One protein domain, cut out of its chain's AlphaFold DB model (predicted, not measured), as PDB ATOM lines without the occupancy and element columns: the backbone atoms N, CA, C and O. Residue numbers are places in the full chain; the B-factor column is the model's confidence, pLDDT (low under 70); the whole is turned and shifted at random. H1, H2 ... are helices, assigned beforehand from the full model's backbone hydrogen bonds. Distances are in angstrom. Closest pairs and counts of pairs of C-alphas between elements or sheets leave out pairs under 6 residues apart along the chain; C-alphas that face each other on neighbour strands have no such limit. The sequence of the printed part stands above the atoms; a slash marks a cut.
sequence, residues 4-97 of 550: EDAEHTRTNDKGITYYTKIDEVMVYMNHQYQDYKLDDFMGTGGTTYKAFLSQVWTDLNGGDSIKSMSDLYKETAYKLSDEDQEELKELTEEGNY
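Overview. This is residues 4 to 97 of the 550 residues of the protein "CHAP protein" of Streptococcus porcinus (UniProt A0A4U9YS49). Two helices, H2 and H3, near each other form the middle; H5 crosses H2 at one end of the long axis and H1 lies by H3 at the other. A wide loop, residues 33 to 48, joins H2 to H3. The printed part has 94 residues, all helix in class, H1 to H5 with no named strand; it is compact, radius of gyration of the C-alphas 14.0 A, spans 40 by 31 by 26 A.

Along the chain. H1, residues 4 to 11, begins at C-alpha (195.227, 214.953, 185.572). H2 is residues 22 to 32, 15.2 A; H3 49 to 61, 18.1 A; H4 69 to 72; H5 82 to 94, 18.6 A, ending at (195.676, 195.823, 206.112).

Arrangement. H1 and H3 are close but not clearly touching, C-alphas of Glu 4 and Ser 54 closest, 7.0 A. H4 only just touches H2, C-alphas of Glu 24 and Met 69 closest, 6.0 A, and only just H3, Leu 60 and Met 69, 7.1 A, each with 3 pairs within 8 A. H5, with residues 88 to 92 alone, touches H2, C-alphas of Val 27 and Leu 88 closest, 7.1 A, at a steep tilt of 48 degrees, opposite ways. H1, H2, H3 and H5 have every O i to N i+4 pair within hydrogen-bond range; H4 is too short for one.

Size, cuts and confidence. The C-alphas of Asp 13 and Glu 83, farthest apart, are 40.8 A apart. The printed part has no cut; the link H2 to H3 is long. pLDDT is under 70 at residues 12 to 17, 44 to 45, 63 to 65 and 92 to 95.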
ATOM      1  N   GLU A   4     195.772 213.694 185.039       92.38
ATOM      2  CA  GLU A   4     195.227 214.953 185.572       92.38
ATOM      3  C   GLU A   4     196.272 215.705 186.400       92.38
ATOM      4  O   GLU A   4     196.504 216.887 186.167       92.38
ATOM      5  N   ASP A   5     196.994 215.012 187.288       87.75
ATOM      6  CA  ASP A   5     198.085 215.623 188.053       87.75
ATOM      7  C   ASP A   5     199.119 216.288 187.136       87.75
ATOM      8  O   ASP A   5     199.516 217.428 187.378       87.75
ATOM      9  N   ALA A   6     199.561 215.596 186.082       81.69
ATOM     10  CA  ALA A   6     200.571 216.111 185.161       81.69
ATOM     11  C   ALA A   6     200.034 217.277 184.316       81.69
ATOM     12  O   ALA A   6     200.724 218.284 184.137       81.69
ATOM     13  N   GLU A   7     198.806 217.170 183.809       88.19
ATOM     14  CA  GLU A   7     198.191 218.216 182.990       88.19
ATOM     15  C   GLU A   7     197.932 219.485 183.806       88.19
ATOM     16  O   GLU A   7     198.302 220.585 183.377       88.19
ATOM     17  N   HIS A   8     197.390 219.342 185.014       84.94
ATOM     18  CA  HIS A   8     197.170 220.461 185.916       84.94
ATOM     19  C   HIS A   8     198.479 221.015 186.475       84.94
ATOM     20  O   HIS A   8     198.604 222.226 186.571       84.94
ATOM     21  N   THR A   9     199.496 220.195 186.751       74.12
ATOM     22  CA  THR A   9     200.836 220.694 187.122       74.12
ATOM     23  C   THR A   9     201.408 221.596 186.037       74.12
ATOM     24  O   THR A   9     201.925 222.675 186.315       74.12
ATOM     25  N   ARG A  10     201.311 221.163 184.776       75.62
ATOM     26  CA  ARG A  10     201.859 221.907 183.642       75.62
ATOM     27  C   ARG A  10     201.133 223.229 183.395       75.62
ATOM     28  O   ARG A  10     201.764 224.207 183.007       75.62
ATOM     29  N   THR A  11     199.810 223.231 183.519       71.56
ATOM     30  CA  THR A  11     198.958 224.367 183.129       71.56
ATOM     31  C   THR A  11     198.690 225.345 184.270       71.56
ATOM     32  O   THR A  11     198.144 226.422 184.034       71.56
ATOM     33  N   ASN A  12     199.080 224.998 185.498       66.31
ATOM     34  CA  ASN A  12     198.843 225.809 186.681       66.31
ATOM     35  C   ASN A  12     199.785 227.022 186.738       66.31
ATOM     36  O   ASN A  12     201.004 226.904 186.847       66.31
ATOM     37  N   ASP A  13     199.185 228.208 186.726       56.44
ATOM     38  CA  ASP A  13     199.843 229.514 186.767       56.44
ATOM     39  C   ASP A  13     200.403 229.885 188.149       56.44
ATOM     40  O   ASP A  13     201.264 230.759 188.261       56.44
ATOM     41  N   LYS A  14     199.950 229.205 189.204       54.44
ATOM     42  CA  LYS A  14     200.466 229.353 190.567       54.44
ATOM     43  C   LYS A  14     201.775 228.578 190.747       54.44
ATOM     44  O   LYS A  14     202.564 228.963 191.600       54.44
ATOM     45  N   GLY A  15     202.038 227.542 189.944       54.81
ATOM     46  CA  GLY A  15     203.227 226.685 190.048       54.81
ATOM     47  C   GLY A  15     203.052 225.478 190.979       54.81
ATOM     48  O   GLY A  15     204.029 225.001 191.555       54.81
ATOM     49  N   ILE A  16     201.810 225.016 191.181       62.22
ATOM     50  CA  ILE A  16     201.518 223.811 191.974       62.22
ATOM     51  C   ILE A  16     201.985 222.567 191.213       62.22
ATOM     52  O   ILE A  16     201.681 222.415 190.033       62.22
ATOM     53  N   THR A  17     202.674 221.657 191.903       65.75
ATOM     54  CA  THR A  17     202.934 220.301 191.391       65.75
ATOM     55  C   THR A  17     202.024 219.312 192.101       65.75
ATOM     56  O   THR A  17     202.158 219.118 193.308       65.75
ATOM     57  N   TYR A  18     201.103 218.698 191.366       73.81
ATOM     58  CA  TYR A  18     200.097 217.792 191.910       73.81
ATOM     59  C   TYR A  18     200.575 216.347 191.962       73.81
ATOM     60  O   TYR A  18     201.282 215.854 191.086       73.81
ATOM     61  N   TYR A  19     200.155 215.667 193.020       73.00
ATOM     62  CA  TYR A  19     200.585 214.324 193.370       73.00
ATOM     63  C   TYR A  19     199.448 213.611 194.111       73.00
ATOM     64  O   TYR A  19     199.618 213.176 195.251       73.00
ATOM     65  N   THR A  20     198.289 213.483 193.456       80.94
ATOM     66  CA  THR A  20     197.072 212.904 194.051       80.94
ATOM     67  C   THR A  20     197.340 211.538 194.681       80.94
ATOM     68  O   THR A  20     198.065 210.705 194.118       80.94
ATOM     69  N   LYS A  21     196.729 211.294 195.845       77.12
ATOM     70  CA  LYS A  21     196.727 209.995 196.522       77.12
ATOM     71  C   LYS A  21     195.796 209.020 195.815       77.12
ATOM     72  O   LYS A  21     194.655 208.801 196.210       77.12
ATOM     73  N   ILE A  22     196.293 208.464 194.723       84.94
ATOM     74  CA  ILE A  22     195.483 207.616 193.856       84.94
ATOM     75  C   ILE A  22     195.019 206.338 194.560       84.94
ATOM     76  O   ILE A  22     193.964 205.832 194.210       84.94
ATOM     77  N   ASP A  23     195.743 205.850 195.568       82.38
ATOM     78  CA  ASP A  23     195.402 204.596 196.243       82.38
ATOM     79  C   ASP A  23     194.050 204.692 196.972       82.38
ATOM     80  O   ASP A  23     193.215 203.805 196.821       82.38
ATOM     81  N   GLU A  24     193.775 205.814 197.650       83.56
ATOM     82  CA  GLU A  24     192.477 206.064 198.300       83.56
ATOM     83  C   GLU A  24     191.334 206.120 197.268       83.56
ATOM     84  O   GLU A  24     190.232 205.619 197.500       83.56
ATOM     85  N   VAL A  25     191.603 206.705 196.093       89.56
ATOM     86  CA  VAL A  25     190.642 206.759 194.983       89.56
ATOM     87  C   VAL A  25     190.405 205.357 194.423       89.56
ATOM     88  O   VAL A  25     189.264 204.977 194.193       89.56
ATOM     89  N   MET A  26     191.462 204.567 194.222       86.81
ATOM     90  CA  MET A  26     191.372 203.207 193.686       86.81
ATOM     91  C   MET A  26     190.583 202.286 194.615       86.81
ATOM     92  O   MET A  26     189.734 201.539 194.136       86.81
ATOM     93  N   VAL A  27     190.820 202.369 195.926       84.56
ATOM     94  CA  VAL A  27     190.094 201.594 196.943       84.56
ATOM     95  C   VAL A  27     188.606 201.955 196.935       84.56
ATOM     96  O   VAL A  27     187.763 201.065 196.823       84.56
ATOM     97  N   TYR A  28     188.276 203.251 196.916       89.62
ATOM     98  CA  TYR A  28     186.893 203.717 196.762       89.62
ATOM     99  C   TYR A  28     186.237 203.192 195.474       89.62
ATOM    100  O   TYR A  28     185.128 202.658 195.503       89.62
ATOM    101  N   MET A  29     186.922 203.316 194.333       90.38
ATOM    102  CA  MET A  29     186.389 202.894 193.036       90.38
ATOM    103  C   MET A  29     186.167 201.384 192.962       90.38
ATOM    104  O   MET A  29     185.160 200.933 192.411       90.38
ATOM    105  N   ASN A  30     187.096 200.608 193.523       87.06
ATOM    106  CA  ASN A  30     186.987 199.159 193.587       87.06
ATOM    107  C   ASN A  30     185.800 198.732 194.454       87.06
ATOM    108  O   ASN A  30     185.044 197.856 194.054       87.06
ATOM    109  N   HIS A  31     185.587 199.384 195.596       86.75
ATOM    110  CA  HIS A  31     184.447 199.091 196.460       86.75
ATOM    111  C   HIS A  31     183.104 199.462 195.818       86.75
ATOM    112  O   HIS A  31     182.142 198.706 195.912       86.75
ATOM    113  N   GLN A  32     183.009 200.629 195.176       88.12
ATOM    114  CA  GLN A  32     181.724 201.150 194.694       88.12
ATOM    115  C   GLN A  32     181.272 200.575 193.354       88.12
ATOM    116  O   GLN A  32     180.070 200.427 193.131       88.12
ATOM    117  N   TYR A  33     182.206 200.298 192.444       88.75
ATOM    118  CA  TYR A  33     181.847 200.025 191.053       88.75
ATOM    119  C   TYR A  33     182.280 198.645 190.571       88.75
ATOM    120  O   TYR A  33     181.471 198.003 189.909       88.75
ATOM    121  N   GLN A  34     183.486 198.190 190.941       83.25
ATOM    122  CA  GLN A  34     184.139 196.967 190.432       83.25
ATOM    123  C   GLN A  34     184.243 196.915 188.887       83.25
ATOM    124  O   GLN A  34     183.426 197.477 188.168       83.25
ATOM    125  N   ASP A  35     185.287 196.279 188.345       82.44
ATOM    126  CA  ASP A  35     185.431 195.931 186.911       82.44
ATOM    127  C   ASP A  35     185.054 197.019 185.870       82.44
ATOM    128  O   ASP A  35     184.604 196.724 184.757       82.44
ATOM    129  N   TYR A  36     185.237 198.299 186.202       89.56
ATOM    130  CA  TYR A  36     184.816 199.413 185.356       89.56
ATOM    131  C   TYR A  36     185.856 199.747 184.282       89.56
ATOM    132  O   TYR A  36     187.066 199.632 184.490       89.56
ATOM    133  N   LYS A  37     185.394 200.250 183.131       90.50
ATOM    134  CA  LYS A  37     186.263 200.827 182.093       90.50
ATOM    135  C   LYS A  37     186.053 202.328 182.011       90.50
ATOM    136  O   LYS A  37     184.934 202.815 182.117       90.50
ATOM    137  N   LEU A  38     187.133 203.072 181.784       91.81
ATOM    138  CA  LEU A  38     187.112 204.539 181.801       91.81
ATOM    139  C   LEU A  38     186.080 205.147 180.836       91.81
ATOM    140  O   LEU A  38     185.437 206.138 181.178       91.81
ATOM    141  N   ASP A  39     185.910 204.552 179.658       94.12
ATOM    142  CA  ASP A  39     184.993 205.058 178.633       94.12
ATOM    143  C   ASP A  39     183.551 204.538 178.787       94.12
ATOM    144  O   ASP A  39     182.656 205.015 178.086       94.12
ATOM    145  N   ASP A  40     183.304 203.606 179.714       93.69
ATOM    146  CA  ASP A  40     181.958 203.111 179.990       93.69
ATOM    147  C   ASP A  40     181.149 204.151 180.774       93.69
ATOM    148  O   ASP A  40     181.673 204.917 181.592       93.69
ATOM    149  N   PHE A  41     179.840 204.176 180.517       91.56
ATOM    150  CA  PHE A  41     178.904 205.018 181.252       91.56
ATOM    151  C   PHE A  41     178.586 204.417 182.616       91.56
ATOM    152  O   PHE A  41     178.304 203.225 182.740       91.56
ATOM    153  N   MET A  42     178.554 205.275 183.629       88.44
ATOM    154  CA  MET A  42     178.070 204.915 184.951       88.44
ATOM    155  C   MET A  42     176.565 204.635 184.893       88.44
ATOM    156  O   MET A  42     175.810 205.336 184.212       88.44
ATOM    157  N   GLY A  43     176.112 203.622 185.639       73.62
ATOM    158  CA  GLY A  43     174.693 203.244 185.698       73.62
ATOM    159  C   GLY A  43     173.778 204.361 186.221       73.62
ATOM    160  O   GLY A  43     172.580 204.368 185.938       73.62
ATOM    161  N   THR A  44     174.339 205.337 186.937       66.56
ATOM    162  CA  THR A  44     173.667 206.533 187.449       66.56
ATOM    163  C   THR A  44     174.342 207.797 186.902       66.56
ATOM    164  O   THR A  44     175.561 207.901 186.862       66.56
ATOM    165  N   GLY A  45     173.555 208.789 186.464       66.38
ATOM    166  CA  GLY A  45     174.061 210.140 186.157       66.38
ATOM    167  C   GLY A  45     174.539 210.415 184.724       66.38
ATOM    168  O   GLY A  45     174.780 211.573 184.399       66.38
ATOM    169  N   GLY A  46     174.605 209.413 183.838       80.31
ATOM    170  CA  GLY A  46     174.859 209.630 182.402       80.31
ATOM    171  C   GLY A  46     176.260 210.158 182.057       80.31
ATOM    172  O   GLY A  46     176.460 210.696 180.969       80.31
ATOM    173  N   THR A  47     177.220 210.010 182.969       90.69
ATOM    174  CA  THR A  47     178.634 210.372 182.807       90.69
ATOM    175  C   THR A  47     179.491 209.116 182.645       90.69
ATOM    176  O   THR A  47     179.072 208.018 183.014       90.69
ATOM    177  N   THR A  48     180.679 209.247 182.050       94.88
ATOM    178  CA  THR A  48     181.640 208.135 181.972       94.88
ATOM    179  C   THR A  48     182.481 208.054 183.240       94.88
ATOM    180  O   THR A  48     182.689 209.068 183.913       94.88
ATOM    181  N   TYR A  49     183.032 206.876 183.541       94.00
ATOM    182  CA  TYR A  49     183.958 206.711 184.668       94.00
ATOM    183  C   TYR A  49     185.174 207.639 184.578       94.00
ATOM    184  O   TYR A  49     185.645 208.150 185.590       94.00
ATOM    185  N   LYS A  50     185.652 207.920 183.362       94.56
ATOM    186  CA  LYS A  50     186.695 208.918 183.113       94.56
ATOM    187  C   LYS A  50     186.280 210.303 183.600       94.56
ATOM    188  O   LYS A  50     187.029 210.929 184.338       94.56
ATOM    189  N   ALA A  51     185.093 210.768 183.207       94.19
ATOM    190  CA  ALA A  51     184.593 212.081 183.609       94.19
ATOM    191  C   ALA A  51     184.368 212.163 185.126       94.19
ATOM    192  O   ALA A  51     184.676 213.182 185.739       94.19
ATOM    193  N   PHE A  52     183.882 211.079 185.732       94.00
ATOM    194  CA  PHE A  52     183.748 210.970 187.180       94.00
ATOM    195  C   PHE A  52     185.098 211.084 187.897       94.00
ATOM    196  O   PHE A  52     185.230 211.889 188.811       94.00
ATOM    197  N   LEU A  53     186.126 210.358 187.450       94.50
ATOM    198  CA  LEU A  53     187.465 210.427 188.044       94.50
ATOM    199  C   LEU A  53     188.129 211.802 187.872       94.50
ATOM    200  O   LEU A  53     188.806 212.262 188.790       94.50
ATOM    201  N   SER A  54     187.904 212.489 186.747       95.00
ATOM    202  CA  SER A  54     188.337 213.885 186.572       95.00
ATOM    203  C   SER A  54     187.635 214.830 187.562       95.00
ATOM    204  O   SER A  54     188.255 215.756 188.090       95.00
ATOM    205  N   GLN A  55     186.352 214.589 187.860       94.44
ATOM    206  CA  GLN A  55     185.622 215.359 188.870       94.44
ATOM    207  C   GLN A  55     186.140 215.066 190.284       94.44
ATOM    208  O   GLN A  55     186.413 216.007 191.022       94.44
ATOM    209  N   VAL A  56     186.386 213.795 190.625       94.50
ATOM    210  CA  VAL A  56     187.028 213.407 191.894       94.50
ATOM    211  C   VAL A  56     188.367 214.122 192.050       94.50
ATOM    212  O   VAL A  56     188.625 214.729 193.085       94.50
ATOM    213  N   TRP A  57     189.208 214.120 191.011       94.19
ATOM    214  CA  TRP A  57     190.480 214.842 191.039       94.19
ATOM    215  C   TRP A  57     190.281 216.333 191.342       94.19
ATOM    216  O   TRP A  57     191.000 216.891 192.173       94.19
ATOM    217  N   THR A  58     189.289 216.963 190.708       92.50
ATOM    218  CA  THR A  58     188.955 218.379 190.921       92.50
ATOM    219  C   THR A  58     188.490 218.637 192.351       92.50
ATOM    220  O   THR A  58     188.922 219.611 192.962       92.50
ATOM    221  N   ASP A  59     187.666 217.764 192.919       90.88
ATOM    222  CA  ASP A  59     187.137 217.941 194.275       90.88
ATOM    223  C   ASP A  59     188.203 217.691 195.352       90.88
ATOM    224  O   ASP A  59     188.154 218.308 196.421       90.88
ATOM    225  N   LEU A  60     189.206 216.856 195.050       82.75
ATOM    226  CA  LEU A  60     190.381 216.632 195.893       82.75
ATOM    227  C   LEU A  60     191.397 217.783 195.832       82.75
ATOM    228  O   LEU A  60     191.976 218.147 196.855       82.75
ATOM    229  N   ASN A  61     191.642 218.342 194.642       81.50
ATOM    230  CA  ASN A  61     192.802 219.207 194.384       81.50
ATOM    231  C   ASN A  61     192.469 220.660 194.005       81.50
ATOM    232  O   ASN A  61     193.359 221.513 194.018       81.50
ATOM    233  N   GLY A  62     191.231 220.951 193.609       73.31
ATOM    234  CA  GLY A  62     190.824 222.225 193.005       73.31
ATOM    235  C   GLY A  62     190.421 223.325 193.992       73.31
ATOM    236  O   GLY A  62     190.231 224.467 193.573       73.31
ATOM    237  N   GLY A  63     190.274 223.004 195.281       68.75
ATOM    238  CA  GLY A  63     189.898 223.956 196.332       68.75
ATOM    239  C   GLY A  63     191.071 224.748 196.928       68.75
ATOM    240  O   GLY A  63     192.216 224.632 196.500       68.75
ATOM    241  N   ASP A  64     190.786 225.528 197.978       58.97
ATOM    242  CA  ASP A  64     191.798 226.291 198.739       58.97
ATOM    243  C   ASP A  64     192.746 225.396 199.564       58.97
ATOM    244  O   ASP A  64     193.772 225.855 200.063       58.97
ATOM    245  N   SER A  65     192.400 224.115 199.721       59.91
ATOM    246  CA  SER A  65     193.192 223.103 200.419       59.91
ATOM    247  C   SER A  65     193.069 221.758 199.707       59.91
ATOM    248  O   SER A  65     192.057 221.488 199.059       59.91
ATOM    249  N   ILE A  66     194.108 220.930 199.831       70.62
ATOM    250  CA  ILE A  66     194.107 219.556 199.322       70.62
ATOM    251  C   ILE A  66     193.291 218.683 200.277       70.62
ATOM    252  O   ILE A  66     193.527 218.718 201.486       70.62
ATOM    253  N   LYS A  67     192.359 217.903 199.730       74.75
ATOM    254  CA  LYS A  67     191.526 216.955 200.478       74.75
ATOM    255  C   LYS A  67     191.998 215.510 200.280       74.75
ATOM    256  O   LYS A  67     192.707 215.193 199.325       74.75
ATOM    257  N   SER A  68     191.575 214.633 201.181       79.69
ATOM    258  CA  SER A  68     191.619 213.172 201.042       79.69
ATOM    259  C   SER A  68     190.295 212.634 200.491       79.69
ATOM    260  O   SER A  68     189.284 213.341 200.508       79.69
ATOM    261  N   MET A  69     190.253 211.368 200.059       85.19
ATOM    262  CA  MET A  69     188.969 210.758 199.677       85.19
ATOM    263  C   MET A  69     187.998 210.689 200.854       85.19
ATOM    264  O   MET A  69     186.798 210.876 200.666       85.19
ATOM    265  N   SER A  70     188.511 210.501 202.073       82.94
ATOM    266  CA  SER A  70     187.678 210.439 203.276       82.94
ATOM    267  C   SER A  70     186.915 211.738 203.564       82.94
ATOM    268  O   SER A  70     185.791 211.704 204.068       82.94
ATOM    269  N   ASP A  71     187.469 212.887 203.160       84.44
ATOM    270  CA  ASP A  71     186.791 214.181 203.281       84.44
ATOM    271  C   ASP A  71     185.568 214.274 202.357       84.44
ATOM    272  O   ASP A  71     184.603 214.976 202.671       84.44
ATOM    273  N   LEU A  72     185.592 213.543 201.237       89.88
ATOM    274  CA  LEU A  72     184.536 213.548 200.231       89.88
ATOM    275  C   LEU A  72     183.355 212.635 200.589       89.88
ATOM    276  O   LEU A  72     182.254 212.875 200.104       89.88
ATOM    277  N   TYR A  73     183.512 211.653 201.483       87.38
ATOM    278  CA  TYR A  73     182.453 210.676 201.813       87.38
ATOM    279  C   TYR A  73     181.179 211.282 202.422       87.38
ATOM    280  O   TYR A  73     180.147 210.619 202.523       87.38
ATOM    281  N   LYS A  74     181.218 212.550 202.836       83.50
ATOM    282  CA  LYS A  74     180.042 213.290 203.325       83.50
ATOM    283  C   LYS A  74     179.303 214.023 202.208       83.50
ATOM    284  O   LYS A  74     178.153 214.426 202.396       83.50
ATOM    285  N   GLU A  75     179.952 214.220 201.068       88.94
ATOM    286  CA  GLU A  75     179.388 214.892 199.909       88.94
ATOM    287  C   GLU A  75     178.456 213.929 199.160       88.94
ATOM    288  O   GLU A  75     178.771 212.760 198.955       88.94
ATOM    289  N   THR A  76     177.286 214.413 198.732       88.00
ATOM    290  CA  THR A  76     176.231 213.577 198.125       88.00
ATOM    291  C   THR A  76     176.718 212.741 196.935       88.00
ATOM    292  O   THR A  76     176.187 211.659 196.708       88.00
ATOM    293  N   ALA A  77     177.707 213.233 196.184       88.38
ATOM    294  CA  ALA A  77     178.256 212.556 195.011       88.38
ATOM    295  C   ALA A  77     179.139 211.339 195.348       88.38
ATOM    296  O   ALA A  77     179.243 210.434 194.523       88.38
ATOM    297  N   TYR A  78     179.735 211.305 196.544       91.62
ATOM    298  CA  TYR A  78     180.724 210.300 196.967       91.62
ATOM    299  C   TYR A  78     180.313 209.582 198.250       91.62
ATOM    300  O   TYR A  78     181.141 209.009 198.959       91.62
ATOM    301  N   LYS A  79     179.032 209.698 198.601       91.62
ATOM    302  CA  LYS A  79     178.558 209.359 199.929       91.62
ATOM    303  C   LYS A  79     178.699 207.869 200.212       91.62
ATOM    304  O   LYS A  79     178.148 207.055 199.478       91.62
ATOM    305  N   LEU A  80     179.325 207.555 201.341       90.25
ATOM    306  CA  LEU A  80     179.422 206.205 201.892       90.25
ATOM    307  C   LEU A  80     178.639 206.084 203.198       90.25
ATOM    308  O   LEU A  80     178.457 207.076 203.914       90.25
ATOM    309  N   SER A  81     178.158 204.880 203.511       90.06
ATOM    310  CA  SER A  81     177.623 204.601 204.845       90.06
ATOM    311  C   SER A  81     178.754 204.564 205.881       90.06
ATOM    312  O   SER A  81     179.925 204.464 205.522       90.06
ATOM    313  N   ASP A  82     178.425 204.684 207.169       88.25
ATOM    314  CA  ASP A  82     179.440 204.583 208.231       88.25
ATOM    315  C   ASP A  82     180.080 203.178 208.266       88.25
ATOM    316  O   ASP A  82     181.244 203.050 208.624       88.25
ATOM    317  N   GLU A  83     179.335 202.145 207.854       88.50
ATOM    318  CA  GLU A  83     179.821 200.764 207.726       88.50
ATOM    319  C   GLU A  83     180.845 200.645 206.589       88.50
ATOM    320  O   GLU A  83     181.967 200.211 206.834       88.50
ATOM    321  N   ASP A  84     180.517 201.146 205.390       88.56
ATOM    322  CA  ASP A  84     181.445 201.136 204.244       88.56
ATOM    323  C   ASP A  84     182.721 201.951 204.538       88.56
ATOM    324  O   ASP A  84     183.809 201.625 204.073       88.56
ATOM    325  N   GLN A  85     182.602 203.048 205.295       86.12
ATOM    326  CA  GLN A  85     183.757 203.862 205.680       86.12
ATOM    327  C   GLN A  85     184.716 203.100 206.597       86.12
ATOM    328  O   GLN A  85     185.930 203.226 206.425       86.12
ATOM    329  N   GLU A  86     184.192 202.332 207.554       82.00
ATOM    330  CA  GLU A  86     185.033 201.508 208.425       82.00
ATOM    331  C   GLU A  86     185.644 200.340 207.641       82.00
ATOM    332  O   GLU A  86     186.837 200.097 207.783       82.00
ATOM    333  N   GLU A  87     184.898 199.708 206.727       82.31
ATOM    334  CA  GLU A  87     185.430 198.648 205.856       82.31
ATOM    335  C   GLU A  87     186.593 199.149 204.983       82.31
ATOM    336  O   GLU A  87     187.652 198.524 204.927       82.31
ATOM    337  N   LEU A  88     186.460 200.317 204.338       79.94
ATOM    338  CA  LEU A  88     187.560 200.889 203.549       79.94
ATOM    339  C   LEU A  88     188.772 201.252 204.404       79.94
ATOM    340  O   LEU A  88     189.911 201.151 203.941       79.94
ATOM    341  N   LYS A  89     188.535 201.700 205.635       76.38
ATOM    342  CA  LYS A  89     189.602 202.022 206.575       76.38
ATOM    343  C   LYS A  89     190.353 200.757 206.994       76.38
ATOM    344  O   LYS A  89     191.578 200.760 206.909       76.38
ATOM    345  N   GLU A  90     189.648 199.680 207.338       73.62
ATOM    346  CA  GLU A  90     190.245 198.372 207.642       73.62
ATOM    347  C   GLU A  90     191.054 197.838 206.447       73.62
ATOM    348  O   GLU A  90     192.226 197.496 206.602       73.62
ATOM    349  N   LEU A  91     190.501 197.885 205.227       70.88
ATOM    350  CA  LEU A  91     191.215 197.494 204.001       70.88
ATOM    351  C   LEU A  91     192.499 198.305 203.773       70.88
ATOM    352  O   LEU A  91     193.512 197.776 203.310       70.88
ATOM    353  N   THR A  92     192.466 199.598 204.097       69.69
ATOM    354  CA  THR A  92     193.632 200.481 203.965       69.69
ATOM    355  C   THR A  92     194.698 200.175 205.018       69.69
ATOM    356  O   THR A  92     195.890 200.227 204.708       69.69
ATOM    357  N   GLU A  93     194.287 199.846 206.245       67.19
ATOM    358  CA  GLU A  93     195.179 199.450 207.342       67.19
ATOM    359  C   GLU A  93     195.853 198.094 207.078       67.19
ATOM    360  O   GLU A  93     197.047 197.946 207.351       67.19
ATOM    361  N   GLU A  94     195.129 197.130 206.502       65.31
ATOM    362  CA  GLU A  94     195.676 195.823 206.112       65.31
ATOM    363  C   GLU A  94     196.593 195.928 204.879       65.31
ATOM    364  O   GLU A  94     197.649 195.293 204.816       65.31
ATOM    365  N   GLY A  95     196.233 196.783 203.918       69.12
ATOM    366  CA  GLY A  95     197.040 197.115 202.749       69.12
ATOM    367  C   GLY A  95     196.241 197.051 201.449       69.12
ATOM    368  O   GLY A  95     195.791 195.989 201.020       69.12
ATOM    369  N   ASN A  96     196.180 198.186 200.746       73.50
ATOM    370  CA  ASN A  96     195.342 198.413 199.556       73.50
ATOM    371  C   ASN A  96     195.454 197.361 198.438       73.50
ATOM    372  O   ASN A  96     194.540 197.218 197.629       73.50
ATOM    373  N   TYR A  97     196.588 196.659 198.353       82.56
ATOM    374  CA  TYR A  97     196.915 195.751 197.252       82.56
ATOM    375  C   TYR A  97     197.346 194.358 197.720       82.56
ATOM    376  O   TYR A  97     197.989 193.647 196.955       82.56
TER     377      TYR A  97